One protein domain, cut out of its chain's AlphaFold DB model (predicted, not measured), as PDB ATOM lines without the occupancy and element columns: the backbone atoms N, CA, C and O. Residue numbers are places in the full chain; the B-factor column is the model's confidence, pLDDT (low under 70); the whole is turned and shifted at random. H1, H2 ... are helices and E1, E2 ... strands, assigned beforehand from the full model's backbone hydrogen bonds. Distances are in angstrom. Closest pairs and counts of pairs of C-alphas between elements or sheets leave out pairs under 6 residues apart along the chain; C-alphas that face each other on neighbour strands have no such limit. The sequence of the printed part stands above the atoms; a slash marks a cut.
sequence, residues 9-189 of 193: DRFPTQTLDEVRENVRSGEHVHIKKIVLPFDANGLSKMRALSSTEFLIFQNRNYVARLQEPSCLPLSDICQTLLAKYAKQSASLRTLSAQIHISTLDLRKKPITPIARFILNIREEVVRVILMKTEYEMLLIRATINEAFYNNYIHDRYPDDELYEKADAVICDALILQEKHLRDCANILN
ATOM      1  N   ASP A   9     -24.421   3.296 -45.914       69.06
ATOM      2  CA  ASP A   9     -25.194   2.641 -44.853       69.06
ATOM      3  C   ASP A   9     -24.427   1.551 -44.095       69.06
ATOM      4  O   ASP A   9     -24.887   1.091 -43.055       69.06
ATOM      5  N   ARG A  10     -23.259   1.123 -44.592       73.00
ATOM      6  CA  ARG A  10     -22.404   0.147 -43.899       73.00
ATOM      7  C   ARG A  10     -21.549   0.769 -42.805       73.00
ATOM      8  O   ARG A  10     -20.942   0.023 -42.042       73.00
ATOM      9  N   PHE A  11     -21.470   2.094 -42.735       75.62
ATOM     10  CA  PHE A  11     -20.746   2.774 -41.672       75.62
ATOM     11  C   PHE A  11     -21.555   2.700 -40.365       75.62
ATOM     12  O   PHE A  11     -22.631   3.298 -40.317       75.62
ATOM     13  N   PRO A  12     -21.084   1.993 -39.311       77.88
ATOM     14  CA  PRO A  12     -21.510   2.222 -37.937       77.88
ATOM     15  C   PRO A  12     -21.847   3.675 -37.608       77.88
ATOM     16  O   PRO A  12     -21.068   4.610 -37.839       77.88
ATOM     17  N   THR A  13     -23.006   3.810 -36.984       80.00
ATOM     18  CA  THR A  13     -23.448   5.030 -36.327       80.00
ATOM     19  C   THR A  13     -22.846   5.100 -34.924       80.00
ATOM     20  O   THR A  13     -22.785   4.080 -34.240       80.00
ATOM     21  N   GLN A  14     -22.407   6.284 -34.503       78.62
ATOM     22  CA  GLN A  14     -21.893   6.576 -33.168       78.62
ATOM     23  C   GLN A  14     -22.633   7.769 -32.558       78.62
ATOM     24  O   GLN A  14     -22.890   8.771 -33.230       78.62
ATOM     25  N   THR A  15     -22.950   7.666 -31.274       78.38
ATOM     26  CA  THR A  15     -23.442   8.764 -30.436       78.38
ATOM     27  C   THR A  15     -22.318   9.740 -30.088       78.38
ATOM     28  O   THR A  15     -21.139   9.392 -30.131       78.38
ATOM     29  N   LEU A  16     -22.670  10.964 -29.679       75.38
ATOM     30  CA  LEU A  16     -21.686  11.945 -29.211       75.38
ATOM     31  C   LEU A  16     -20.866  11.427 -28.019       75.38
ATOM     32  O   LEU A  16     -19.662  11.661 -27.968       75.38
ATOM     33  N   ASP A  17     -21.502  10.706 -27.093       77.25
ATOM     34  CA  ASP A  17     -20.835  10.140 -25.919       77.25
ATOM     35  C   ASP A  17     -19.823   9.054 -26.309       77.25
ATOM     36  O   ASP A  17     -18.710   9.031 -25.790       77.25
ATOM     37  N   GLU A  18     -20.141   8.204 -27.289       80.81
ATOM     38  CA  GLU A  18     -19.179   7.226 -27.814       80.81
ATOM     39  C   GLU A  18     -17.993   7.912 -28.496       80.81
ATOM     40  O   GLU A  18     -16.848   7.503 -28.306       80.81
ATOM     41  N   VAL A  19     -18.237   8.973 -29.271       78.19
ATOM     42  CA  VAL A  19     -17.158   9.779 -29.866       78.19
ATOM     43  C   VAL A  19     -16.305  10.420 -28.766       78.19
ATOM     44  O   VAL A  19     -15.076  10.388 -28.855       78.19
ATOM     45  N   ARG A  20     -16.939  10.930 -27.702       75.56
ATOM     46  CA  ARG A  20     -16.278  11.500 -26.521       75.56
ATOM     47  C   ARG A  20     -15.333  10.508 -25.861       75.56
ATOM     48  O   ARG A  20     -14.165  10.827 -25.646       75.56
ATOM     49  N   GLU A  21     -15.823   9.313 -25.562       78.75
ATOM     50  CA  GLU A  21     -15.037   8.275 -24.896       78.75
ATOM     51  C   GLU A  21     -13.906   7.745 -25.787       78.75
ATOM     52  O   GLU A  21     -12.774   7.599 -25.320       78.75
ATOM     53  N   ASN A  22     -14.151   7.560 -27.089       78.25
ATOM     54  CA  ASN A  22     -13.106   7.156 -28.032       78.25
ATOM     55  C   ASN A  22     -11.963   8.182 -28.070       78.25
ATOM     56  O   ASN A  22     -10.799   7.804 -27.933       78.25
ATOM     57  N   VAL A  23     -12.265   9.478 -28.179       73.69
ATOM     58  CA  VAL A  23     -11.207  10.500 -28.217       73.69
ATOM     59  C   VAL A  23     -10.494  10.645 -26.873       73.69
ATOM     60  O   VAL A  23      -9.269  10.750 -26.839       73.69
ATOM     61  N   ARG A  24     -11.215  10.552 -25.744       76.25
ATOM     62  CA  ARG A  24     -10.600  10.494 -24.400       76.25
ATOM     63  C   ARG A  24      -9.618   9.339 -24.253       76.25
ATOM     64  O   ARG A  24      -8.592   9.498 -23.597       76.25
ATOM     65  N   SER A  25      -9.919   8.201 -24.872       78.44
ATOM     66  CA  SER A  25      -9.038   7.030 -24.891       78.44
ATOM     67  C   SER A  25      -7.818   7.177 -25.817       78.44
ATOM     68  O   SER A  25      -7.011   6.252 -25.916       78.44
ATOM     69  N   GLY A  26      -7.651   8.337 -26.464       74.06
ATOM     70  CA  GLY A  26      -6.533   8.647 -27.355       74.06
ATOM     71  C   GLY A  26      -6.826   8.419 -28.838       74.06
ATOM     72  O   GLY A  26      -5.898   8.419 -29.648       74.06
ATOM     73  N   GLU A  27      -8.087   8.199 -29.228       76.19
ATOM     74  CA  GLU A  27      -8.457   8.306 -30.639       76.19
ATOM     75  C   GLU A  27      -8.516   9.771 -31.072       76.19
ATOM     76  O   GLU A  27      -8.807  10.667 -30.291       76.19
ATOM     77  N   HIS A  28      -8.255  10.029 -32.345       71.31
ATOM     78  CA  HIS A  28      -8.353  11.371 -32.890       71.31
ATOM     79  C   HIS A  28      -9.257  11.363 -34.122       71.31
ATOM     80  O   HIS A  28      -9.137  10.503 -35.011       71.31
ATOM     81  N   VAL A  29     -10.175  12.331 -34.165       71.25
ATOM     82  CA  VAL A  29     -10.943  12.648 -35.372       71.25
ATOM     83  C   VAL A  29     -10.000  13.401 -36.297       71.25
ATOM     84  O   VAL A  29      -9.426  14.404 -35.887       71.25
ATOM     85  N   HIS A  30      -9.814  12.913 -37.519       65.38
ATOM     86  CA  HIS A  30      -8.843  13.478 -38.447       65.38
ATOM     87  C   HIS A  30      -9.359  13.552 -39.867       65.38
ATOM     88  O   HIS A  30     -10.124  12.707 -40.344       65.38
ATOM     89  N   ILE A  31      -8.781  14.494 -40.600       61.28
ATOM     90  CA  ILE A  31      -8.826  14.522 -42.051       61.28
ATOM     91  C   ILE A  31      -8.050  13.319 -42.599       61.28
ATOM     92  O   ILE A  31      -6.818  13.303 -42.648       61.28
ATOM     93  N   LYS A  32      -8.764  12.307 -43.094       59.84
ATOM     94  CA  LYS A  32      -8.158  11.344 -44.013       59.84
ATOM     95  C   LYS A  32      -8.411  11.793 -45.442       59.84
ATOM     96  O   LYS A  32      -9.540  12.096 -45.807       59.84
ATOM     97  N   LYS A  33      -7.373  11.756 -46.282       59.72
ATOM     98  CA  LYS A  33      -7.538  11.852 -47.735       59.72
ATOM     99  C   LYS A  33      -8.414  10.690 -48.207       59.72
ATOM    100  O   LYS A  33      -7.964   9.545 -48.281       59.72
ATOM    101  N   ILE A  34      -9.676  10.991 -48.483       62.59
ATOM    102  CA  ILE A  34     -10.628  10.052 -49.062       62.59
ATOM    103  C   ILE A  34     -10.404  10.065 -50.572       62.59
ATOM    104  O   ILE A  34     -10.643  11.069 -51.237       62.59
ATOM    105  N   VAL A  35      -9.895   8.956 -51.109       61.84
ATOM    106  CA  VAL A  35      -9.738   8.769 -52.555       61.84
ATOM    107  C   VAL A  35     -10.957   8.007 -53.048       61.84
ATOM    108  O   VAL A  35     -11.101   6.822 -52.764       61.84
ATOM    109  N   LEU A  36     -11.839   8.698 -53.763       67.19
ATOM    110  CA  LEU A  36     -13.001   8.102 -54.416       67.19
ATOM    111  C   LEU A  36     -12.809   8.118 -55.938       67.19
ATOM    112  O   LEU A  36     -12.099   8.989 -56.449       67.19
ATOM    113  N   PRO A  37     -13.389   7.146 -56.664       65.38
ATOM    114  CA  PRO A  37     -13.296   7.102 -58.116       65.38
ATOM    115  C   PRO A  37     -13.921   8.358 -58.732       65.38
ATOM    116  O   PRO A  37     -14.890   8.912 -58.211       65.38
ATOM    117  N   PHE A  38     -13.361   8.805 -59.855       64.50
ATOM    118  CA  PHE A  38     -13.811   9.999 -60.572       64.50
ATOM    119  C   PHE A  38     -15.053   9.713 -61.441       64.50
ATOM    120  O   PHE A  38     -15.041   9.917 -62.652       64.50
ATOM    121  N   ASP A  39     -16.130   9.216 -60.826       68.44
ATOM    122  CA  ASP A  39     -17.398   8.880 -61.484       68.44
ATOM    123  C   ASP A  39     -18.633   9.388 -60.703       68.44
ATOM    124  O   ASP A  39     -18.522  10.030 -59.655       68.44
ATOM    125  N   ALA A  40     -19.838   9.129 -61.228       67.06
ATOM    126  CA  ALA A  40     -21.096   9.573 -60.618       67.06
ATOM    127  C   ALA A  40     -21.340   8.981 -59.214       67.06
ATOM    128  O   ALA A  40     -21.946   9.643 -58.368       67.06
ATOM    129  N   ASN A  41     -20.843   7.768 -58.951       71.88
ATOM    130  CA  ASN A  41     -20.936   7.129 -57.639       71.88
ATOM    131  C   ASN A  41     -19.931   7.737 -56.653       71.88
ATOM    132  O   ASN A  41     -20.239   7.904 -55.475       71.88
ATOM    133  N   GLY A  42     -18.741   8.116 -57.119       73.62
ATOM    134  CA  GLY A  42     -17.773   8.868 -56.328       73.62
ATOM    135  C   GLY A  42     -18.296  10.248 -55.934       73.62
ATOM    136  O   GLY A  42     -18.149  10.643 -54.777       73.62
ATOM    137  N   LEU A  43     -18.970  10.955 -56.850       75.00
ATOM    138  CA  LEU A  43     -19.558  12.272 -56.580       75.00
ATOM    139  C   LEU A  43     -20.638  12.208 -55.494       75.00
ATOM    140  O   LEU A  43     -20.630  13.011 -54.563       75.00
ATOM    141  N   SER A  44     -21.569  11.255 -55.603       77.00
ATOM    142  CA  SER A  44     -22.646  11.093 -54.618       77.00
ATOM    143  C   SER A  44     -22.097  10.721 -53.240       77.00
ATOM    144  O   SER A  44     -22.538  11.277 -52.234       77.00
ATOM    145  N   LYS A  45     -21.066   9.868 -53.187       77.94
ATOM    146  CA  LYS A  45     -20.356   9.538 -51.945       77.94
ATOM    147  C   LYS A  45     -19.632  10.744 -51.353       77.94
ATOM    148  O   LYS A  45     -19.775  10.983 -50.161       77.94
ATOM    149  N   MET A  46     -18.911  11.538 -52.147       77.94
ATOM    150  CA  MET A  46     -18.256  12.759 -51.647       77.94
ATOM    151  C   MET A  46     -19.265  13.778 -51.115       77.94
ATOM    152  O   MET A  46     -19.032  14.386 -50.071       77.94
ATOM    153  N   ARG A  47     -20.415  13.922 -51.780       78.19
ATOM    154  CA  ARG A  47     -21.517  14.776 -51.311       78.19
ATOM    155  C   ARG A  47     -22.062  14.336 -49.962       78.19
ATOM    156  O   ARG A  47     -22.284  15.176 -49.095       78.19
ATOM    157  N   ALA A  48     -22.262  13.036 -49.784       76.75
ATOM    158  CA  ALA A  48     -22.706  12.503 -48.508       76.75
ATOM    159  C   ALA A  48     -21.641  12.697 -47.426       76.75
ATOM    160  O   ALA A  48     -21.939  13.243 -46.377       76.75
ATOM    161  N   LEU A  49     -20.384  12.342 -47.702       75.88
ATOM    162  CA  LEU A  49     -19.288  12.438 -46.734       75.88
ATOM    163  C   LEU A  49     -18.954  13.884 -46.332       75.88
ATOM    164  O   LEU A  49     -18.453  14.110 -45.237       75.88
ATOM    165  N   SER A  50     -19.238  14.866 -47.193       72.50
ATOM    166  CA  SER A  50     -19.102  16.300 -46.885       72.50
ATOM    167  C   SER A  50     -20.301  16.878 -46.119       72.50
ATOM    168  O   SER A  50     -20.340  18.088 -45.865       72.50
ATOM    169  N   SER A  51     -21.293  16.051 -45.765       71.88
ATOM    170  CA  SER A  51     -22.418  16.448 -44.918       71.88
ATOM    171  C   SER A  51     -22.005  16.588 -43.449       71.88
ATOM    172  O   SER A  51     -20.883  16.286 -43.033       71.88
ATOM    173  N   THR A  52     -22.925  17.080 -42.625       67.62
ATOM    174  CA  THR A  52     -22.705  17.194 -41.183       67.62
ATOM    175  C   THR A  52     -22.703  15.859 -40.447       67.62
ATOM    176  O   THR A  52     -22.205  15.821 -39.325       67.62
ATOM    177  N   GLU A  53     -23.166  14.789 -41.089       68.56
ATOM    178  CA  GLU A  53     -23.473  13.494 -40.478       68.56
ATOM    179  C   GLU A  53     -22.289  12.525 -40.424       68.56
ATOM    180  O   GLU A  53     -22.400  11.491 -39.780       68.56
ATOM    181  N   PHE A  54     -21.171  12.805 -41.096       69.50
ATOM    182  CA  PHE A  54     -20.048  11.865 -41.168       69.50
ATOM    183  C   PHE A  54     -18.825  12.357 -40.389       69.50
ATOM    184  O   PHE A  54     -18.460  13.535 -40.430       69.50
ATOM    185  N   LEU A  55     -18.175  11.416 -39.703       67.62
ATOM    186  CA  LEU A  55     -16.923  11.573 -38.966       67.62
ATOM    187  C   LEU A  55     -15.861  10.636 -39.530       67.62
ATOM    188  O   LEU A  55     -16.162   9.530 -39.975       67.62
ATOM    189  N   ILE A  56     -14.601  11.060 -39.480       65.88
ATOM    190  CA  ILE A  56     -13.467  10.274 -39.971       65.88
ATOM    191  C   ILE A  56     -12.468  10.103 -38.820       65.88
ATOM    192  O   ILE A  56     -11.940  11.088 -38.310       65.88
ATOM    193  N   PHE A  57     -12.199   8.858 -38.413       62.50
ATOM    194  CA  PHE A  57     -11.271   8.534 -37.317       62.50
ATOM    195  C   PHE A  57      -9.932   8.000 -37.851       62.50
ATOM    196  O   PHE A  57      -9.906   7.111 -38.711       62.50
ATOM    197  N   GLN A  58      -8.806   8.500 -37.323       52.41
ATOM    198  CA  GLN A  58      -7.452   8.134 -37.781       52.41
ATOM    199  C   GLN A  58      -7.064   6.705 -37.416       52.41
ATOM    200  O   GLN A  58      -6.641   5.944 -38.288       52.41
ATOM    201  N   ASN A  59      -7.247   6.319 -36.152       51.56
ATOM    202  CA  ASN A  59      -6.694   5.065 -35.632       51.56
ATOM    203  C   ASN A  59      -7.375   3.816 -36.207       51.56
ATOM    204  O   ASN A  59      -6.797   2.733 -36.189       51.56
ATOM    205  N   ARG A  60      -8.575   3.962 -36.783       56.75
ATOM    206  CA  ARG A  60      -9.354   2.841 -37.330       56.75
ATOM    207  C   ARG A  60      -9.519   2.863 -38.846       56.75
ATOM    208  O   ARG A  60     -10.098   1.933 -39.398       56.75
ATOM    209  N   ASN A  61      -9.009   3.884 -39.550       57.28
ATOM    210  CA  ASN A  61      -9.239   4.059 -40.995       57.28
ATOM    211  C   ASN A  61     -10.723   3.921 -41.388       57.28
ATOM    212  O   ASN A  61     -11.033   3.407 -42.472       57.28
ATOM    213  N   TYR A  62     -11.601   4.351 -40.487       66.88
ATOM    214  CA  TYR A  62     -13.021   4.057 -40.476       66.88
ATOM    215  C   TYR A  62     -13.804   5.377 -40.494       66.88
ATOM    216  O   TYR A  62     -13.439   6.336 -39.807       66.88
ATOM    217  N   VAL A  63     -14.833   5.436 -41.339       70.81
ATOM    218  CA  VAL A  63     -15.777   6.554 -41.410       70.81
ATOM    219  C   VAL A  63     -16.982   6.169 -40.585       70.81
ATOM    220  O   VAL A  63     -17.591   5.161 -40.909       70.81
ATOM    221  N   ALA A  64     -17.329   6.957 -39.573       73.38
ATOM    222  CA  ALA A  64     -18.536   6.762 -38.785       73.38
ATOM    223  C   ALA A  64     -19.633   7.732 -39.200       73.38
ATOM    224  O   ALA A  64     -19.359   8.852 -39.632       73.38
ATOM    225  N   ARG A  65     -20.883   7.314 -39.018       75.31
ATOM    226  CA  ARG A  65     -22.020   8.235 -39.017       75.31
ATOM    227  C   ARG A  65     -22.199   8.761 -37.603       75.31
ATOM    228  O   ARG A  65     -22.157   7.987 -36.657       75.31
ATOM    229  N   LEU A  66     -22.414  10.053 -37.444       73.31
ATOM    230  CA  LEU A  66     -22.867  10.619 -36.187       73.31
ATOM    231  C   LEU A  66     -24.381  10.419 -36.087       73.31
ATOM    232  O   LEU A  66     -25.118  10.770 -37.011       73.31
ATOM    233  N   GLN A  67     -24.845   9.860 -34.973       70.56
ATOM    234  CA  GLN A  67     -26.267   9.816 -34.652       70.56
ATOM    235  C   GLN A  67     -26.772  11.256 -34.497       70.56
ATOM    236  O   GLN A  67     -26.193  12.010 -33.725       70.56
ATOM    237  N   GLU A  68     -27.781  11.617 -35.294       57.25
ATOM    238  CA  GLU A  68     -28.264  12.974 -35.609       57.25
ATOM    239  C   GLU A  68     -27.779  14.159 -34.730       57.25
ATOM    240  O   GLU A  68     -27.970  14.164 -33.514       57.25
ATOM    241  N   PRO A  69     -27.281  15.257 -35.344       51.50
ATOM    242  CA  PRO A  69     -26.775  16.429 -34.623       51.50
ATOM    243  C   PRO A  69     -27.839  17.282 -33.907       51.50
ATOM    244  O   PRO A  69     -27.484  18.267 -33.261       51.50
ATOM    245  N   SER A  70     -29.131  16.966 -34.047       48.34
ATOM    246  CA  SER A  70     -30.256  17.808 -33.604       48.34
ATOM    247  C   SER A  70     -30.326  18.019 -32.084       48.34
ATOM    248  O   SER A  70     -31.049  18.901 -31.628       48.34
ATOM    249  N   CYS A  71     -29.529  17.270 -31.314       42.31
ATOM    250  CA  CYS A  71     -29.471  17.325 -29.853       42.31
ATOM    251  C   CYS A  71     -28.053  17.559 -29.300       42.31
ATOM    252  O   CYS A  71     -27.814  17.314 -28.118       42.31
ATOM    253  N   LEU A  72     -27.090  17.983 -30.127       54.88
ATOM    254  CA  LEU A  72     -25.749  18.297 -29.636       54.88
ATOM    255  C   LEU A  72     -25.816  19.576 -28.777       54.88
ATOM    256  O   LEU A  72     -26.272  20.605 -29.283       54.88
ATOM    257  N   PRO A  73     -25.341  19.579 -27.518       55.59
ATOM    258  CA  PRO A  73     -25.224  20.796 -26.717       55.59
ATOM    259  C   PRO A  73     -23.999  21.593 -27.196       55.59
ATOM    260  O   PRO A  73     -22.978  21.697 -26.516       55.59
ATOM    261  N   LEU A  74     -24.074  22.077 -28.434       62.88
ATOM    262  CA  LEU A  74     -23.058  22.897 -29.081       62.88
ATOM    263  C   LEU A  74     -23.123  24.317 -28.532       62.88
ATOM    264  O   LEU A  74     -24.219  24.836 -28.313       62.88
ATOM    265  N   SER A  75     -21.968  24.975 -28.418       65.44
ATOM    266  CA  SER A  75     -21.941  26.425 -28.233       65.44
ATOM    267  C   SER A  75     -22.634  27.124 -29.405       65.44
ATOM    268  O   SER A  75     -22.568  26.656 -30.549       65.44
ATOM    269  N   ASP A  76     -23.262  28.270 -29.141       68.88
ATOM    270  CA  ASP A  76     -23.966  29.063 -30.159       68.88
ATOM    271  C   ASP A  76     -23.065  29.407 -31.359       68.88
ATOM    272  O   ASP A  76     -23.513  29.432 -32.509       68.88
ATOM    273  N   ILE A  77     -21.766  29.605 -31.115       68.50
ATOM    274  CA  ILE A  77     -20.767  29.901 -32.149       68.50
ATOM    275  C   ILE A  77     -20.525  28.683 -33.050       68.50
ATOM    276  O   ILE A  77     -20.491  28.818 -34.275       68.50
ATOM    277  N   CYS A  78     -20.432  27.476 -32.484       70.38
ATOM    278  CA  CYS A  78     -20.292  26.252 -33.269       70.38
ATOM    279  C   CYS A  78     -21.548  25.973 -34.112       70.38
ATOM    280  O   CYS A  78     -21.438  25.659 -35.300       70.38
ATOM    281  N   GLN A  79     -22.743  26.163 -33.540       73.81
ATOM    282  CA  GLN A  79     -24.002  26.043 -34.291       73.81
ATOM    283  C   GLN A  79     -24.055  27.038 -35.452       73.81
ATOM    284  O   GLN A  79     -24.386  26.671 -36.581       73.81
ATOM    285  N   THR A  80     -23.659  28.286 -35.195       76.44
ATOM    286  CA  THR A  80     -23.581  29.344 -36.206       76.44
ATOM    287  C   THR A  80     -22.609  28.977 -37.327       76.44
ATOM    288  O   THR A  80     -22.945  29.128 -38.503       76.44
ATOM    289  N   LEU A  81     -21.430  28.449 -36.989       76.06
ATOM    290  CA  LEU A  81     -20.426  28.024 -37.962       76.06
ATOM    291  C   LEU A  81     -20.928  26.874 -38.848       76.06
ATOM    292  O   LEU A  81     -20.811  26.931 -40.074       76.06
ATOM    293  N   LEU A  82     -21.529  25.845 -38.245       76.38
ATOM    294  CA  LEU A  82     -22.104  24.715 -38.978       76.38
ATOM    295  C   LEU A  82     -23.254  25.158 -39.888       76.38
ATOM    296  O   LEU A  82     -23.329  24.713 -41.034       76.38
ATOM    297  N   ALA A  83     -24.112  26.068 -39.419       78.50
ATOM    298  CA  ALA A  83     -25.195  26.633 -40.216       78.50
ATOM    299  C   ALA A  83     -24.666  27.459 -41.401       78.50
ATOM    300  O   ALA A  83     -25.160  27.317 -42.524       78.50
ATOM    301  N   LYS A  84     -23.628  28.281 -41.189       79.44
ATOM    302  CA  LYS A  84     -22.945  29.022 -42.262       79.44
ATOM    303  C   LYS A  84     -22.342  28.070 -43.296       79.44
ATOM    304  O   LYS A  84     -22.608  28.235 -44.487       79.44
ATOM    305  N   TYR A  85     -21.603  27.046 -42.860       80.44
ATOM    306  CA  TYR A  85     -21.051  26.020 -43.751       80.44
ATOM    307  C   TYR A  85     -22.156  25.301 -44.541       80.44
ATOM    308  O   TYR A  85     -22.054  25.156 -45.761       80.44
ATOM    309  N   ALA A  86     -23.244  24.888 -43.885       79.25
ATOM    310  CA  ALA A  86     -24.374  24.226 -44.537       79.25
ATOM    311  C   ALA A  86     -25.015  25.118 -45.614       79.25
ATOM    312  O   ALA A  86     -25.262  24.667 -46.733       79.25
ATOM    313  N   LYS A  87     -25.212  26.408 -45.318       84.44
ATOM    314  CA  LYS A  87     -25.740  27.385 -46.278       84.44
ATOM    315  C   LYS A  87     -24.809  27.574 -47.479       84.44
ATOM    316  O   LYS A  87     -25.267  27.537 -48.620       84.44
ATOM    317  N   GLN A  88     -23.513  27.762 -47.238       84.06
ATOM    318  CA  GLN A  88     -22.540  28.009 -48.306       84.06
ATOM    319  C   GLN A  88     -22.285  26.765 -49.166       84.06
ATOM    320  O   GLN A  88     -22.255  26.856 -50.392       84.06
ATOM    321  N   SER A  89     -22.198  25.579 -48.559       83.25
ATOM    322  CA  SER A  89     -22.097  24.314 -49.299       83.25
ATOM    323  C   SER A  89     -23.343  24.042 -50.152       83.25
ATOM    324  O   SER A  89     -23.216  23.599 -51.293       83.25
ATOM    325  N   ALA A  90     -24.546  24.366 -49.665       84.12
ATOM    326  CA  ALA A  90     -25.769  24.289 -50.467       84.12
ATOM    327  C   ALA A  90     -25.741  25.255 -51.669       84.12
ATOM    328  O   ALA A  90     -26.121  24.864 -52.778       84.12
ATOM    329  N   SER A  91     -25.242  26.482 -51.477       87.12
ATOM    330  CA  SER A  91     -25.046  27.458 -52.560       87.12
ATOM    331  C   SER A  91     -24.084  26.924 -53.633       87.12
ATOM    332  O   SER A  91     -24.438  26.850 -54.811       87.12
ATOM    333  N   LEU A  92     -22.909  26.427 -53.225       87.25
ATOM    334  CA  LEU A  92     -21.918  25.830 -54.128       87.25
ATOM    335  C   LEU A  92     -22.464  24.621 -54.892       87.25
ATOM    336  O   LEU A  92     -22.237  24.493 -56.095       87.25
ATOM    337  N   ARG A  93     -23.211  23.739 -54.219       86.19
ATOM    338  CA  ARG A  93     -23.854  22.580 -54.859       86.19
ATOM    339  C   ARG A  93     -24.912  23.000 -55.872       86.19
ATOM    340  O   ARG A  93     -25.021  22.362 -56.918       86.19
ATOM    341  N   THR A  94     -25.646  24.078 -55.601       88.56
ATOM    342  CA  THR A  94     -26.614  24.653 -56.545       88.56
ATOM    343  C   THR A  94     -25.905  25.166 -57.795       88.56
ATOM    344  O   THR A  94     -26.267  24.776 -58.904       88.56
ATOM    345  N   LEU A  95     -24.836  25.951 -57.631       88.75
ATOM    346  CA  LEU A  95     -24.024  26.452 -58.743       88.75
ATOM    347  C   LEU A  95     -23.385  25.309 -59.555       88.75
ATOM    348  O   LEU A  95     -23.441  25.294 -60.784       88.75
ATOM    349  N   SER A  96     -22.827  24.311 -58.870       87.06
ATOM    350  CA  SER A  96     -22.283  23.082 -59.460       87.06
ATOM    351  C   SER A  96     -23.328  22.342 -60.307       87.06
ATOM    352  O   SER A  96     -23.059  21.962 -61.451       87.06
ATOM    353  N   ALA A  97     -24.551  22.197 -59.790       85.56
ATOM    354  CA  ALA A  97     -25.657  21.583 -60.515       85.56
ATOM    355  C   ALA A  97     -26.073  22.405 -61.743       85.56
ATOM    356  O   ALA A  97     -26.276  21.824 -62.809       85.56
ATOM    357  N   GLN A  98     -26.145  23.736 -61.631       89.12
ATOM    358  CA  GLN A  98     -26.434  24.620 -62.763       89.12
ATOM    359  C   GLN A  98     -25.395  24.461 -63.879       89.12
ATOM    360  O   GLN A  98     -25.772  24.255 -65.029       89.12
ATOM    361  N   ILE A  99     -24.097  24.468 -63.553       87.62
ATOM    362  CA  ILE A  99     -23.017  24.251 -64.532       87.62
ATOM    363  C   ILE A  99     -23.205  22.908 -65.251       87.62
ATOM    364  O   ILE A  99     -23.095  22.836 -66.480       87.62
ATOM    365  N   HIS A 100     -23.517  21.844 -64.505       85.31
ATOM    366  CA  HIS A 100     -23.748  20.525 -65.083       85.31
ATOM    367  C   HIS A 100     -24.955  20.511 -66.031       85.31
ATOM    368  O   HIS A 100     -24.829  20.082 -67.179       85.31
ATOM    369  N   ILE A 101     -26.104  21.017 -65.575       86.56
ATOM    370  CA  ILE A 101     -27.356  21.053 -66.342       86.56
ATOM    371  C   ILE A 101     -27.190  21.903 -67.603       86.56
ATOM    372  O   ILE A 101     -27.485  21.424 -68.697       86.56
ATOM    373  N   SER A 102     -26.631  23.111 -67.480       87.94
ATOM    374  CA  SER A 102     -26.368  23.997 -68.616       87.94
ATOM    375  C   SER A 102     -25.449  23.345 -69.651       87.94
ATOM    376  O   SER A 102     -25.646  23.531 -70.851       87.94
ATOM    377  N   THR A 103     -24.471  22.542 -69.216       85.44
ATOM    378  CA  THR A 103     -23.604  21.781 -70.132       85.44
ATOM    379  C   THR A 103     -24.385  20.688 -70.864       85.44
ATOM    380  O   THR A 103     -24.284  20.578 -72.086       85.44
ATOM    381  N   LEU A 104     -25.217  19.921 -70.150       84.06
ATOM    382  CA  LEU A 104     -26.068  18.885 -70.749       84.06
ATOM    383  C   LEU A 104     -27.097  19.470 -71.729       84.06
ATOM    384  O   LEU A 104     -27.401  18.855 -72.753       84.06
ATOM    385  N   ASP A 105     -27.610  20.669 -71.464       87.00
ATOM    386  CA  ASP A 105     -28.555  21.354 -72.347       87.00
ATOM    387  C   ASP A 105     -27.934  21.751 -73.694       87.00
ATOM    388  O   ASP A 105     -28.632  21.767 -74.712       87.00
ATOM    389  N   LEU A 106     -26.615  21.979 -73.759       82.12
ATOM    390  CA  LEU A 106     -25.917  22.191 -75.034       82.12
ATOM    391  C   LEU A 106     -26.009  20.963 -75.951       82.12
ATOM    392  O   LEU A 106     -26.013  21.112 -77.173       82.12
ATOM    393  N   ARG A 107     -26.149  19.759 -75.381       80.25
ATOM    394  CA  ARG A 107     -26.263  18.495 -76.124       80.25
ATOM    395  C   ARG A 107     -27.596  18.343 -76.850       80.25
ATOM    396  O   ARG A 107     -27.667  17.632 -77.850       80.25
ATOM    397  N   LYS A 108     -28.643  19.008 -76.352       83.38
ATOM    398  CA  LYS A 108     -29.993  18.989 -76.941       83.38
ATOM    399  C   LYS A 108     -30.068  19.789 -78.245       83.38
ATOM    400  O   LYS A 108     -31.015  19.622 -79.008       83.38
ATOM    401  N   LYS A 109     -29.087  20.656 -78.511       82.25
ATOM    402  CA  LYS A 109     -29.029  21.465 -79.731       82.25
ATOM    403  C   LYS A 109     -28.448  20.648 -80.896       82.25
ATOM    404  O   LYS A 109     -27.550  19.829 -80.684       82.25
ATOM    405  N   PRO A 110     -28.913  20.865 -82.137       81.88
ATOM    406  CA  PRO A 110     -28.261  20.297 -83.310       81.88
ATOM    407  C   PRO A 110     -26.840  20.867 -83.422       81.88
ATOM    408  O   PRO A 110     -26.649  22.079 -83.498       81.88
ATOM    409  N   ILE A 111     -25.840  19.986 -83.397       86.75
ATOM    410  CA  ILE A 111     -24.418  20.342 -83.403       86.75
ATOM    411  C   ILE A 111     -23.650  19.479 -84.402       86.75
ATOM    412  O   ILE A 111     -23.991  18.317 -84.634       86.75
ATOM    413  N   THR A 112     -22.594  20.045 -84.983       90.69
ATOM    414  CA  THR A 112     -21.693  19.327 -85.893       90.69
ATOM    415  C   THR A 112     -20.884  18.255 -85.145       90.69
ATOM    416  O   THR A 112     -20.732  18.342 -83.922       90.69
ATOM    417  N   PRO A 113     -20.300  17.260 -85.843       89.19
ATOM    418  CA  PRO A 113     -19.432  16.264 -85.209       89.19
ATOM    419  C   PRO A 113     -18.261  16.878 -84.425       89.19
ATOM    420  O   PRO A 113     -17.967  16.441 -83.314       89.19
ATOM    421  N   ILE A 114     -17.644  17.942 -84.955       88.75
ATOM    422  CA  ILE A 114     -16.560  18.674 -84.279       88.75
ATOM    423  C   ILE A 114     -17.079  19.365 -83.014       88.75
ATOM    424  O   ILE A 114     -16.476  19.240 -81.950       88.75
ATOM    425  N   ALA A 115     -18.228  20.044 -83.088       85.81
ATOM    426  CA  ALA A 115     -18.836  20.672 -81.917       85.81
ATOM    427  C   ALA A 115     -19.218  19.640 -80.840       85.81
ATOM    428  O   ALA A 115     -19.084  19.916 -79.650       85.81
ATOM    429  N   ARG A 116     -19.625  18.429 -81.242       87.06
ATOM    430  CA  ARG A 116     -19.888  17.312 -80.324       87.06
ATOM    431  C   ARG A 116     -18.622  16.799 -79.642       87.06
ATOM    432  O   ARG A 116     -18.653  16.546 -78.443       87.06
ATOM    433  N   PHE A 117     -17.513  16.690 -80.370       88.25
ATOM    434  CA  PHE A 117     -16.217  16.347 -79.780       88.25
ATOM    435  C   PHE A 117     -15.777  17.384 -78.735       88.25
ATOM    436  O   PHE A 117     -15.421  17.018 -77.617       88.25
ATOM    437  N   ILE A 118     -15.884  18.679 -79.059       86.12
ATOM    438  CA  ILE A 118     -15.574  19.769 -78.121       86.12
ATOM    439  C   ILE A 118     -16.487  19.708 -76.887       86.12
ATOM    440  O   ILE A 118     -16.008  19.871 -75.767       86.12
ATOM    441  N   LEU A 119     -17.787  19.451 -77.073       86.50
ATOM    442  CA  LEU A 119     -18.739  19.326 -75.969       86.50
ATOM    443  C   LEU A 119     -18.378  18.169 -75.027       86.50
ATOM    444  O   LEU A 119     -18.392  18.369 -73.820       86.50
ATOM    445  N   ASN A 120     -17.974  17.007 -75.552       87.50
ATOM    446  CA  ASN A 120     -17.543  15.878 -74.720       87.50
ATOM    447  C   ASN A 120     -16.318  16.234 -73.853       87.50
ATOM    448  O   ASN A 120     -16.268  15.868 -72.682       87.50
ATOM    449  N   ILE A 121     -15.346  16.976 -74.401       87.00
ATOM    450  CA  ILE A 121     -14.195  17.463 -73.620       87.00
ATOM    451  C   ILE A 121     -14.666  18.422 -72.522       87.00
ATOM    452  O   ILE A 121     -14.228  18.310 -71.380       87.00
ATOM    453  N   ARG A 122     -15.574  19.353 -72.846       84.56
ATOM    454  CA  ARG A 122     -16.138  20.286 -71.857       84.56
ATOM    455  C   ARG A 122     -16.879  19.553 -70.744       84.56
ATOM    456  O   ARG A 122     -16.684  19.900 -69.588       84.56
ATOM    457  N   GLU A 123     -17.683  18.544 -71.072       86.12
ATOM    458  CA  GLU A 123     -18.382  17.707 -70.089       86.12
ATOM    459  C   GLU A 123     -17.402  17.017 -69.132       86.12
ATOM    460  O   GLU A 123     -17.630  17.016 -67.921       86.12
ATOM    461  N   GLU A 124     -16.293  16.488 -69.651       85.12
ATOM    462  CA  GLU A 124     -15.270  15.849 -68.822       85.12
ATOM    463  C   GLU A 124     -14.560  16.865 -67.915       85.12
ATOM    464  O   GLU A 124     -14.407  16.633 -66.718       85.12
ATOM    465  N   VAL A 125     -14.207  18.040 -68.446       84.69
ATOM    466  CA  VAL A 125     -13.615  19.129 -67.653       84.69
ATOM    467  C   VAL A 125     -14.572  19.595 -66.553       84.69
ATOM    468  O   VAL A 125     -14.156  19.730 -65.403       84.69
ATOM    469  N   VAL A 126     -15.857  19.791 -66.873       85.06
ATOM    470  CA  VAL A 126     -16.892  20.128 -65.886       85.06
ATOM    471  C   VAL A 126     -16.946  19.057 -64.808       85.06
ATOM    472  O   VAL A 126     -16.863  19.391 -63.631       85.06
ATOM    473  N   ARG A 127     -17.010  17.772 -65.175       82.31
ATOM    474  CA  ARG A 127     -17.033  16.670 -64.205       82.31
ATOM    475  C   ARG A 127     -15.845  16.730 -63.243       82.31
ATOM    476  O   ARG A 127     -16.053  16.624 -62.035       82.31
ATOM    477  N   VAL A 128     -14.629  16.942 -63.749       82.75
ATOM    478  CA  VAL A 128     -13.419  17.068 -62.918       82.75
ATOM    479  C   VAL A 128     -13.523  18.250 -61.953       82.75
ATOM    480  O   VAL A 128     -13.207  18.101 -60.772       82.75
ATOM    481  N   ILE A 129     -14.000  19.404 -62.425       83.12
ATOM    482  CA  ILE A 129     -14.195  20.594 -61.590       83.12
ATOM    483  C   ILE A 129     -15.196  20.308 -60.467       83.12
ATOM    484  O   ILE A 129     -14.878  20.549 -59.305       83.12
ATOM    485  N   LEU A 130     -16.362  19.734 -60.785       82.88
ATOM    486  CA  LEU A 130     -17.393  19.448 -59.782       82.88
ATOM    487  C   LEU A 130     -16.897  18.458 -58.721       82.88
ATOM    488  O   LEU A 130     -17.139  18.658 -57.533       82.88
ATOM    489  N   MET A 131     -16.165  17.420 -59.136       80.25
ATOM    490  CA  MET A 131     -15.556  16.450 -58.220       80.25
ATOM    491  C   MET A 131     -14.525  17.108 -57.301       80.25
ATOM    492  O   MET A 131     -14.523  16.851 -56.098       80.25
ATOM    493  N   LYS A 132     -13.672  17.981 -57.849       81.88
ATOM    494  CA  LYS A 132     -12.688  18.727 -57.061       81.88
ATOM    495  C   LYS A 132     -13.374  19.633 -56.038       81.88
ATOM    496  O   LYS A 132     -12.956  19.643 -54.888       81.88
ATOM    497  N   THR A 133     -14.442  20.334 -56.416       82.75
ATOM    498  CA  THR A 133     -15.204  21.174 -55.481       82.75
ATOM    499  C   THR A 133     -15.780  20.361 -54.320       82.75
ATOM    500  O   THR A 133     -15.644  20.774 -53.172       82.75
ATOM    501  N   GLU A 134     -16.389  19.197 -54.576       83.06
ATOM    502  CA  GLU A 134     -16.919  18.344 -53.496       83.06
ATOM    503  C   GLU A 134     -15.811  17.795 -52.592       83.06
ATOM    504  O   GLU A 134     -15.992  17.719 -51.377       83.06
ATOM    505  N   TYR A 135     -14.653  17.454 -53.161       79.75
ATOM    506  CA  TYR A 135     -13.492  17.032 -52.383       79.75
ATOM    507  C   TYR A 135     -12.972  18.153 -51.469       79.75
ATOM    508  O   TYR A 135     -12.710  17.913 -50.294       79.75
ATOM    509  N   GLU A 136     -12.868  19.387 -51.964       79.88
ATOM    510  CA  GLU A 136     -12.464  20.534 -51.139       79.88
ATOM    511  C   GLU A 136     -13.486  20.813 -50.026       79.88
ATOM    512  O   GLU A 136     -13.107  21.005 -48.873       79.88
ATOM    513  N   MET A 137     -14.792  20.753 -50.324       80.75
ATOM    514  CA  MET A 137     -15.837  20.886 -49.297       80.75
ATOM    515  C   MET A 137     -15.739  19.787 -48.231       80.75
ATOM    516  O   MET A 137     -15.858  20.071 -47.040       80.75
ATOM    517  N   LEU A 138     -15.467  18.542 -48.634       78.00
ATOM    518  CA  LEU A 138     -15.220  17.431 -47.715       78.00
ATOM    519  C   LEU A 138     -14.043  17.717 -46.774       78.00
ATOM    520  O   LEU A 138     -14.161  17.476 -45.572       78.00
ATOM    521  N   LEU A 139     -12.932  18.245 -47.295       76.81
ATOM    522  CA  LEU A 139     -11.776  18.612 -46.474       76.81
ATOM    523  C   LEU A 139     -12.122  19.719 -45.478       76.81
ATOM    524  O   LEU A 139     -11.842  19.569 -44.292       76.81
ATOM    525  N   ILE A 140     -12.785  20.785 -45.933       76.56
ATOM    526  CA  ILE A 140     -13.229  21.894 -45.074       76.56
ATOM    527  C   ILE A 140     -14.118  21.366 -43.939       76.56
ATOM    528  O   ILE A 140     -13.904  21.693 -42.770       76.56
ATOM    529  N   ARG A 141     -15.086  20.497 -44.258       76.12
ATOM    530  CA  ARG A 141     -15.970  19.882 -43.262       76.12
ATOM    531  C   ARG A 141     -15.218  19.018 -42.258       76.12
ATOM    532  O   ARG A 141     -15.516  19.081 -41.064       76.12
ATOM    533  N   ALA A 142     -14.278  18.209 -42.738       73.62
ATOM    534  CA  ALA A 142     -13.463  17.350 -41.893       73.62
ATOM    535  C   ALA A 142     -12.618  18.176 -40.914       73.62
ATOM    536  O   ALA A 142     -12.602  17.846 -39.732       73.62
ATOM    537  N   THR A 143     -12.032  19.293 -41.359       74.94
ATOM    538  CA  THR A 143     -11.306  20.235 -40.492       74.94
ATOM    539  C   THR A 143     -12.198  20.799 -39.384       74.94
ATOM    540  O   THR A 143     -11.786  20.831 -38.228       74.94
ATOM    541  N   ILE A 144     -13.438  21.198 -39.705       73.31
ATOM    542  CA  ILE A 144     -14.412  21.669 -38.700       73.31
ATOM    543  C   ILE A 144     -14.688  20.586 -37.661       73.31
ATOM    544  O   ILE A 144     -14.728  20.870 -36.469       73.31
ATOM    545  N   ASN A 145     -14.906  19.349 -38.112       74.12
ATOM    546  CA  ASN A 145     -15.181  18.226 -37.225       74.12
ATOM    547  C   ASN A 145     -13.991  17.901 -36.328       74.12
ATOM    548  O   ASN A 145     -14.170  17.760 -35.126       74.12
ATOM    549  N   GLU A 146     -12.790  17.809 -36.889       74.62
ATOM    550  CA  GLU A 146     -11.559  17.585 -36.130       74.62
ATOM    551  C   GLU A 146     -11.381  18.653 -35.044       74.62
ATOM    552  O   GLU A 146     -11.219  18.317 -33.871       74.62
ATOM    553  N   ALA A 147     -11.518  19.930 -35.411       72.19
ATOM    554  CA  ALA A 147     -11.461  21.043 -34.472       72.19
ATOM    555  C   ALA A 147     -12.555  20.949 -33.396       72.19
ATOM    556  O   ALA A 147     -12.270  21.115 -32.214       72.19
ATOM    557  N   PHE A 148     -13.795  20.652 -33.781       73.25
ATOM    558  CA  PHE A 148     -14.911  20.556 -32.846       73.25
ATOM    559  C   PHE A 148     -14.750  19.384 -31.872       73.25
ATOM    560  O   PHE A 148     -14.711  19.602 -30.665       73.25
ATOM    561  N   TYR A 149     -14.638  18.149 -32.367       72.06
ATOM    562  CA  TYR A 149     -14.641  16.965 -31.509       72.06
ATOM    563  C   TYR A 149     -13.397  16.915 -30.634       72.06
ATOM    564  O   TYR A 149     -13.527  16.668 -29.441       72.06
ATOM    565  N   ASN A 150     -12.214  17.245 -31.156       70.50
ATOM    566  CA  ASN A 150     -11.019  17.236 -30.315       70.50
ATOM    567  C   ASN A 150     -11.097  18.294 -29.194       70.50
ATOM    568  O   ASN A 150     -10.597  18.036 -28.107       70.50
ATOM    569  N   ASN A 151     -11.762  19.443 -29.393       67.31
ATOM    570  CA  ASN A 151     -11.877  20.475 -28.348       67.31
ATOM    571  C   ASN A 151     -13.073  20.279 -27.402       67.31
ATOM    572  O   ASN A 151     -12.920  20.433 -26.191       67.31
ATOM    573  N   TYR A 152     -14.243  19.894 -27.921       62.91
ATOM    574  CA  TYR A 152     -15.465  19.642 -27.144       62.91
ATOM    575  C   TYR A 152     -15.244  18.623 -26.013       62.91
ATOM    576  O   TYR A 152     -15.846  18.698 -24.946       62.91
ATOM    577  N   ILE A 153     -14.343  17.665 -26.227       61.50
ATOM    578  CA  ILE A 153     -14.137  16.510 -25.349       61.50
ATOM    579  C   ILE A 153     -13.238  16.840 -24.137       61.50
ATOM    580  O   ILE A 153     -13.274  16.120 -23.132       61.50
ATOM    581  N   HIS A 154     -12.487  17.947 -24.194       60.19
ATOM    582  CA  HIS A 154     -11.515  18.355 -23.173       60.19
ATOM    583  C   HIS A 154     -12.037  19.363 -22.125       60.19
ATOM    584  O   HIS A 154     -11.228  19.869 -21.350       60.19
ATOM    585  N   ASP A 155     -13.351  19.630 -22.048       52.59
ATOM    586  CA  ASP A 155     -13.990  20.500 -21.028       52.59
ATOM    587  C   ASP A 155     -13.258  21.838 -20.787       52.59
ATOM    588  O   ASP A 155     -13.197  22.368 -19.675       52.59
ATOM    589  N   ARG A 156     -12.720  22.436 -21.851       50.41
ATOM    590  CA  ARG A 156     -12.508  23.881 -21.876       50.41
ATOM    591  C   ARG A 156     -13.749  24.467 -22.532       50.41
ATOM    592  O   ARG A 156     -14.136  24.022 -23.610       50.41
ATOM    593  N   TYR A 157     -14.387  25.410 -21.838       50.62
ATOM    594  CA  TYR A 157     -15.355  26.358 -22.402       50.62
ATOM    595  C   TYR A 157     -15.011  26.666 -23.867       50.62
ATOM    596  O   TYR A 157     -13.814  26.733 -24.156       50.62
ATOM    597  N   PRO A 158     -16.002  26.829 -24.767       55.50
ATOM    598  CA  PRO A 158     -15.734  27.008 -26.188       55.50
ATOM    599  C   PRO A 158     -14.638  28.058 -26.349       55.50
ATOM    600  O   PRO A 158     -14.768  29.185 -25.879       55.50
ATOM    601  N   ASP A 159     -13.505  27.627 -26.899       59.47
ATOM    602  CA  ASP A 159     -12.424  28.532 -27.248       59.47
ATOM    603  C   ASP A 159     -12.930  29.297 -28.468       59.47
ATOM    604  O   ASP A 159     -12.787  28.853 -29.610       59.47
ATOM    605  N   ASP A 160     -13.682  30.365 -28.204       64.38
ATOM    606  CA  ASP A 160     -14.379  31.158 -29.214       64.38
ATOM    607  C   ASP A 160     -13.396  31.617 -30.299       64.38
ATOM    608  O   ASP A 160     -13.733  31.607 -31.480       64.38
ATOM    609  N   GLU A 161     -12.133  31.852 -29.930       67.00
ATOM    610  CA  GLU A 161     -11.045  32.199 -30.843       67.00
ATOM    611  C   GLU A 161     -10.766  31.097 -31.884       67.00
ATOM    612  O   GLU A 161     -10.479  31.383 -33.050       67.00
ATOM    613  N   LEU A 162     -10.867  29.820 -31.502       65.75
ATOM    614  CA  LEU A 162     -10.684  28.689 -32.414       65.75
ATOM    615  C   LEU A 162     -11.845  28.590 -33.410       65.75
ATOM    616  O   LEU A 162     -11.618  28.364 -34.602       65.75
ATOM    617  N   TYR A 163     -13.079  28.785 -32.945       67.62
ATOM    618  CA  TYR A 163     -14.247  28.767 -33.821       67.62
ATOM    619  C   TYR A 163     -14.318  30.002 -34.727       67.62
ATOM    620  O   TYR A 163     -14.714  29.870 -35.883       67.62
ATOM    621  N   GLU A 164     -13.883  31.171 -34.259       70.31
ATOM    622  CA  GLU A 164     -13.756  32.391 -35.064       70.31
ATOM    623  C   GLU A 164     -12.677  32.248 -36.146       70.31
ATOM    624  O   GLU A 164     -12.908  32.574 -37.312       70.31
ATOM    625  N   LYS A 165     -11.510  31.686 -35.799       68.12
ATOM    626  CA  LYS A 165     -10.460  31.358 -36.777       68.12
ATOM    627  C   LYS A 165     -10.948  30.343 -37.803       68.12
ATOM    628  O   LYS A 165     -10.658  30.490 -38.991       68.12
ATOM    629  N   ALA A 166     -11.698  29.333 -37.363       67.12
ATOM    630  CA  ALA A 166     -12.330  28.389 -38.270       67.12
ATOM    631  C   ALA A 166     -13.320  29.114 -39.201       67.12
ATOM    632  O   ALA A 166     -13.217  28.938 -40.413       67.12
ATOM    633  N   ASP A 167     -14.209  29.965 -38.677       72.25
ATOM    634  CA  ASP A 167     -15.198  30.729 -39.459       72.25
ATOM    635  C   ASP A 167     -14.559  31.521 -40.598       72.25
ATOM    636  O   ASP A 167     -15.009  31.410 -41.742       72.25
ATOM    637  N   ALA A 168     -13.470  32.242 -40.314       69.31
ATOM    638  CA  ALA A 168     -12.735  33.002 -41.321       69.31
ATOM    639  C   ALA A 168     -12.163  32.093 -42.424       69.31
ATOM    640  O   ALA A 168     -12.429  32.300 -43.607       69.31
ATOM    641  N   VAL A 169     -11.446  31.030 -42.043       70.06
ATOM    642  CA  VAL A 169     -10.809  30.105 -42.998       70.06
ATOM    643  C   VAL A 169     -11.846  29.370 -43.855       70.06
ATOM    644  O   VAL A 169     -11.641  29.173 -45.054       70.06
ATOM    645  N   ILE A 170     -12.972  28.973 -43.263       75.06
ATOM    646  CA  ILE A 170     -14.045  28.236 -43.940       75.06
ATOM    647  C   ILE A 170     -14.789  29.139 -44.917       75.06
ATOM    648  O   ILE A 170     -15.021  28.739 -46.059       75.06
ATOM    649  N   CYS A 171     -15.159  30.347 -44.489       71.56
ATOM    650  CA  CYS A 171     -15.865  31.285 -45.351       71.56
ATOM    651  C   CYS A 171     -14.997  31.688 -46.545       71.56
ATOM    652  O   CYS A 171     -15.472  31.614 -47.679       71.56
ATOM    653  N   ASP A 172     -13.723  32.012 -46.321       79.31
ATOM    654  CA  ASP A 172     -12.803  32.391 -47.394       79.31
ATOM    655  C   ASP A 172     -12.584  31.245 -48.387       79.31
ATOM    656  O   ASP A 172     -12.627  31.453 -49.603       79.31
ATOM    657  N   ALA A 173     -12.415  30.013 -47.891       79.44
ATOM    658  CA  ALA A 173     -12.244  28.846 -48.745       79.44
ATOM    659  C   ALA A 173     -13.486  28.581 -49.614       79.44
ATOM    660  O   ALA A 173     -13.351  28.334 -50.812       79.44
ATOM    661  N   LEU A 174     -14.697  28.668 -49.052       80.38
ATOM    662  CA  LEU A 174     -15.938  28.438 -49.800       80.38
ATOM    663  C   LEU A 174     -16.227  29.564 -50.805       80.38
ATOM    664  O   LEU A 174     -16.611  29.273 -51.938       80.38
ATOM    665  N   ILE A 175     -15.974  30.825 -50.438       82.06
ATOM    666  CA  ILE A 175     -16.076  31.977 -51.352       82.06
ATOM    667  C   ILE A 175     -15.101  31.815 -52.522       82.06
ATOM    668  O   ILE A 175     -15.463  32.042 -53.680       82.06
ATOM    669  N   LEU A 176     -13.869  31.379 -52.244       85.94
ATOM    670  CA  LEU A 176     -12.872  31.124 -53.277       85.94
ATOM    671  C   LEU A 176     -13.313  30.000 -54.225       85.94
ATOM    672  O   LEU A 176     -13.154  30.134 -55.439       85.94
ATOM    673  N   GLN A 177     -13.907  28.920 -53.705       86.06
ATOM    674  CA  GLN A 177     -14.471  27.860 -54.550       86.06
ATOM    675  C   GLN A 177     -15.629  28.362 -55.416       86.06
ATOM    676  O   GLN A 177     -15.714  27.989 -56.586       86.06
ATOM    677  N   GLU A 178     -16.495  29.232 -54.887       87.94
ATOM    678  CA  GLU A 178     -17.591  29.811 -55.670       87.94
ATOM    679  C   GLU A 178     -17.040  30.648 -56.825       87.94
ATOM    680  O   GLU A 178     -17.454  30.484 -57.975       87.94
ATOM    681  N   LYS A 179     -16.051  31.498 -56.532       89.00
ATOM    682  CA  LYS A 179     -15.357  32.294 -57.543       89.00
ATOM    683  C   LYS A 179     -14.728  31.404 -58.615       89.00
ATOM    684  O   LYS A 179     -14.966  31.632 -59.797       89.00
ATOM    685  N   HIS A 180     -14.000  30.359 -58.220       87.75
ATOM    686  CA  HIS A 180     -13.399  29.415 -59.164       87.75
ATOM    687  C   HIS A 180     -14.440  28.738 -60.064       87.75
ATOM    688  O   HIS A 180     -14.217  28.627 -61.267       87.75
ATOM    689  N   LEU A 181     -15.589  28.321 -59.522       88.19
ATOM    690  CA  LEU A 181     -16.668  27.735 -60.322       88.19
ATOM    691  C   LEU A 181     -17.229  28.723 -61.350       88.19
ATOM    692  O   LEU A 181     -17.438  28.346 -62.505       88.19
ATOM    693  N   ARG A 182     -17.439  29.983 -60.953       90.38
ATOM    694  CA  ARG A 182     -17.901  31.045 -61.861       90.38
ATOM    695  C   ARG A 182     -16.875  31.330 -62.957       90.38
ATOM    696  O   ARG A 182     -17.242  31.391 -64.128       90.38
ATOM    697  N   ASP A 183     -15.596  31.425 -62.603       89.56
ATOM    698  CA  ASP A 183     -14.503  31.628 -63.560       89.56
ATOM    699  C   ASP A 183     -14.408  30.461 -64.553       89.56
ATOM    700  O   ASP A 183     -14.298  30.671 -65.762       89.56
ATOM    701  N   CYS A 184     -14.538  29.219 -64.076       86.25
ATOM    702  CA  CYS A 184     -14.595  28.043 -64.939       86.25
ATOM    703  C   CYS A 184     -15.797  28.070 -65.889       86.25
ATOM    704  O   CYS A 184     -15.634  27.794 -67.078       86.25
ATOM    705  N   ALA A 185     -16.991  28.416 -65.400       87.31
ATOM    706  CA  ALA A 185     -18.179  28.537 -66.242       87.31
ATOM    707  C   ALA A 185     -17.980  29.586 -67.347       87.31
ATOM    708  O   ALA A 185     -18.291  29.317 -68.509       87.31
ATOM    709  N   ASN A 186     -17.373  30.728 -67.011       88.88
ATOM    710  CA  ASN A 186     -17.036  31.782 -67.967       88.88
ATOM    711  C   ASN A 186     -16.053  31.289 -69.040       88.88
ATOM    712  O   ASN A 186     -16.329  31.423 -70.232       88.88
ATOM    713  N   ILE A 187     -14.943  30.654 -68.642       86.19
ATOM    714  CA  ILE A 187     -13.940  30.093 -69.571       86.19
ATOM    715  C   ILE A 187     -14.581  29.065 -70.516       86.19
ATOM    716  O   ILE A 187     -14.292  29.025 -71.714       86.19
ATOM    717  N   LEU A 188     -15.481  28.237 -69.987       82.94
ATOM    718  CA  LEU A 188     -16.160  27.184 -70.741       82.94
ATOM    719  C   LEU A 188     -17.369  27.686 -71.549       82.94
ATOM    720  O   LEU A 188     -17.941  26.908 -72.317       82.94
ATOM    721  N   ASN A 189     -17.716  28.975 -71.444       85.31
ATOM    722  CA  ASN A 189     -18.906  29.593 -72.037       85.31
ATOM    723  C   ASN A 189     -20.206  28.868 -71.647       85.31
ATOM    724  O   ASN A 189     -21.071  28.605 -72.488       85.31
TER     725      ASN A 189
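Overview. This is residues 9 to 189 of the 193 residues of an uncharacterized protein of Candidatus Peribacteria bacterium RIFCSPHIGHO2_02_FULL_49_16 (UniProt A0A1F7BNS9). Three long helices, H3, H4 and H5, form an up-and-down bundle, their centres at the corners of a triangle. On the side of H4 away from H5 sits a small layer: H2 alongside H4, the strand hairpin E1 E2, and H1 crosswise near the end of H4. The printed part has 181 residues, ordered H1 H2 E1 E2 H3 H4 H5; it is mostly helix, with one antiparallel sheet, E1 - E2. It is only just compact, close to loose, with a radius of gyration of the C-alphas of 19.0 A, and spans 65 by 33 by 24 A.

Arrangement. H1, residues 16 to 24, and H4, residues 113 to 152, only just touch, with 3 pairs of C-alphas within 8 A; the closest are Val 23 and Asn 150, 7.1 A, and the lines stand about perpendicular at 74 degrees. H2, residues 40 to 49, touches residues 131 to 138 of H4 alone, the same way at a shallow tilt of 21 degrees; the closest C-alphas are Leu 43 and Met 131, 6.0 A. E1, residues 54 to 57, and E2, residues 62 to 66, are a hairpin, with N 55 and O 64 2.8 A apart, within hydrogen-bond range. The closest C-alphas of E1 and H4 are Leu 55 and Asn 145, 7.1 A. H3, residues 76 to 107, touches H4, opposite ways at a shallow tilt of 9 degrees, closest at C-alphas Ser 96 and Leu 130, 6.1 A. H5, residues 160 to 188, touches H3 at C-alphas Leu 81 and Asp 167, 6.1 A, and H4 at Ile 140 and Ile 170, 6.5 A. Every O i to N i+4 pair is within hydrogen-bond range in H1, H2, H4 and H5; in H3 27 of 28 are.

Along the chain. H1 begins at C-alpha 16 (-21.686, 11.945, -29.211). From first to last C-alpha H3 measures 47.2 A, H4 58.3 A and H5 41.8 A. H5 ends at C-alpha 188 (-16.160, 27.184, -70.741).

Size, cuts and confidence. The C-alphas of Thr 112 and Asp 155 are the two farthest apart, 65.3 A. The printed part has no cut. The link from H1 to H2, residues 25 to 39, is long. Mean pLDDT of the printed part is 75.4; 49 residues are under 70, among them 30 to 40, 52 to 62, 68 to 77 and 151 to 163.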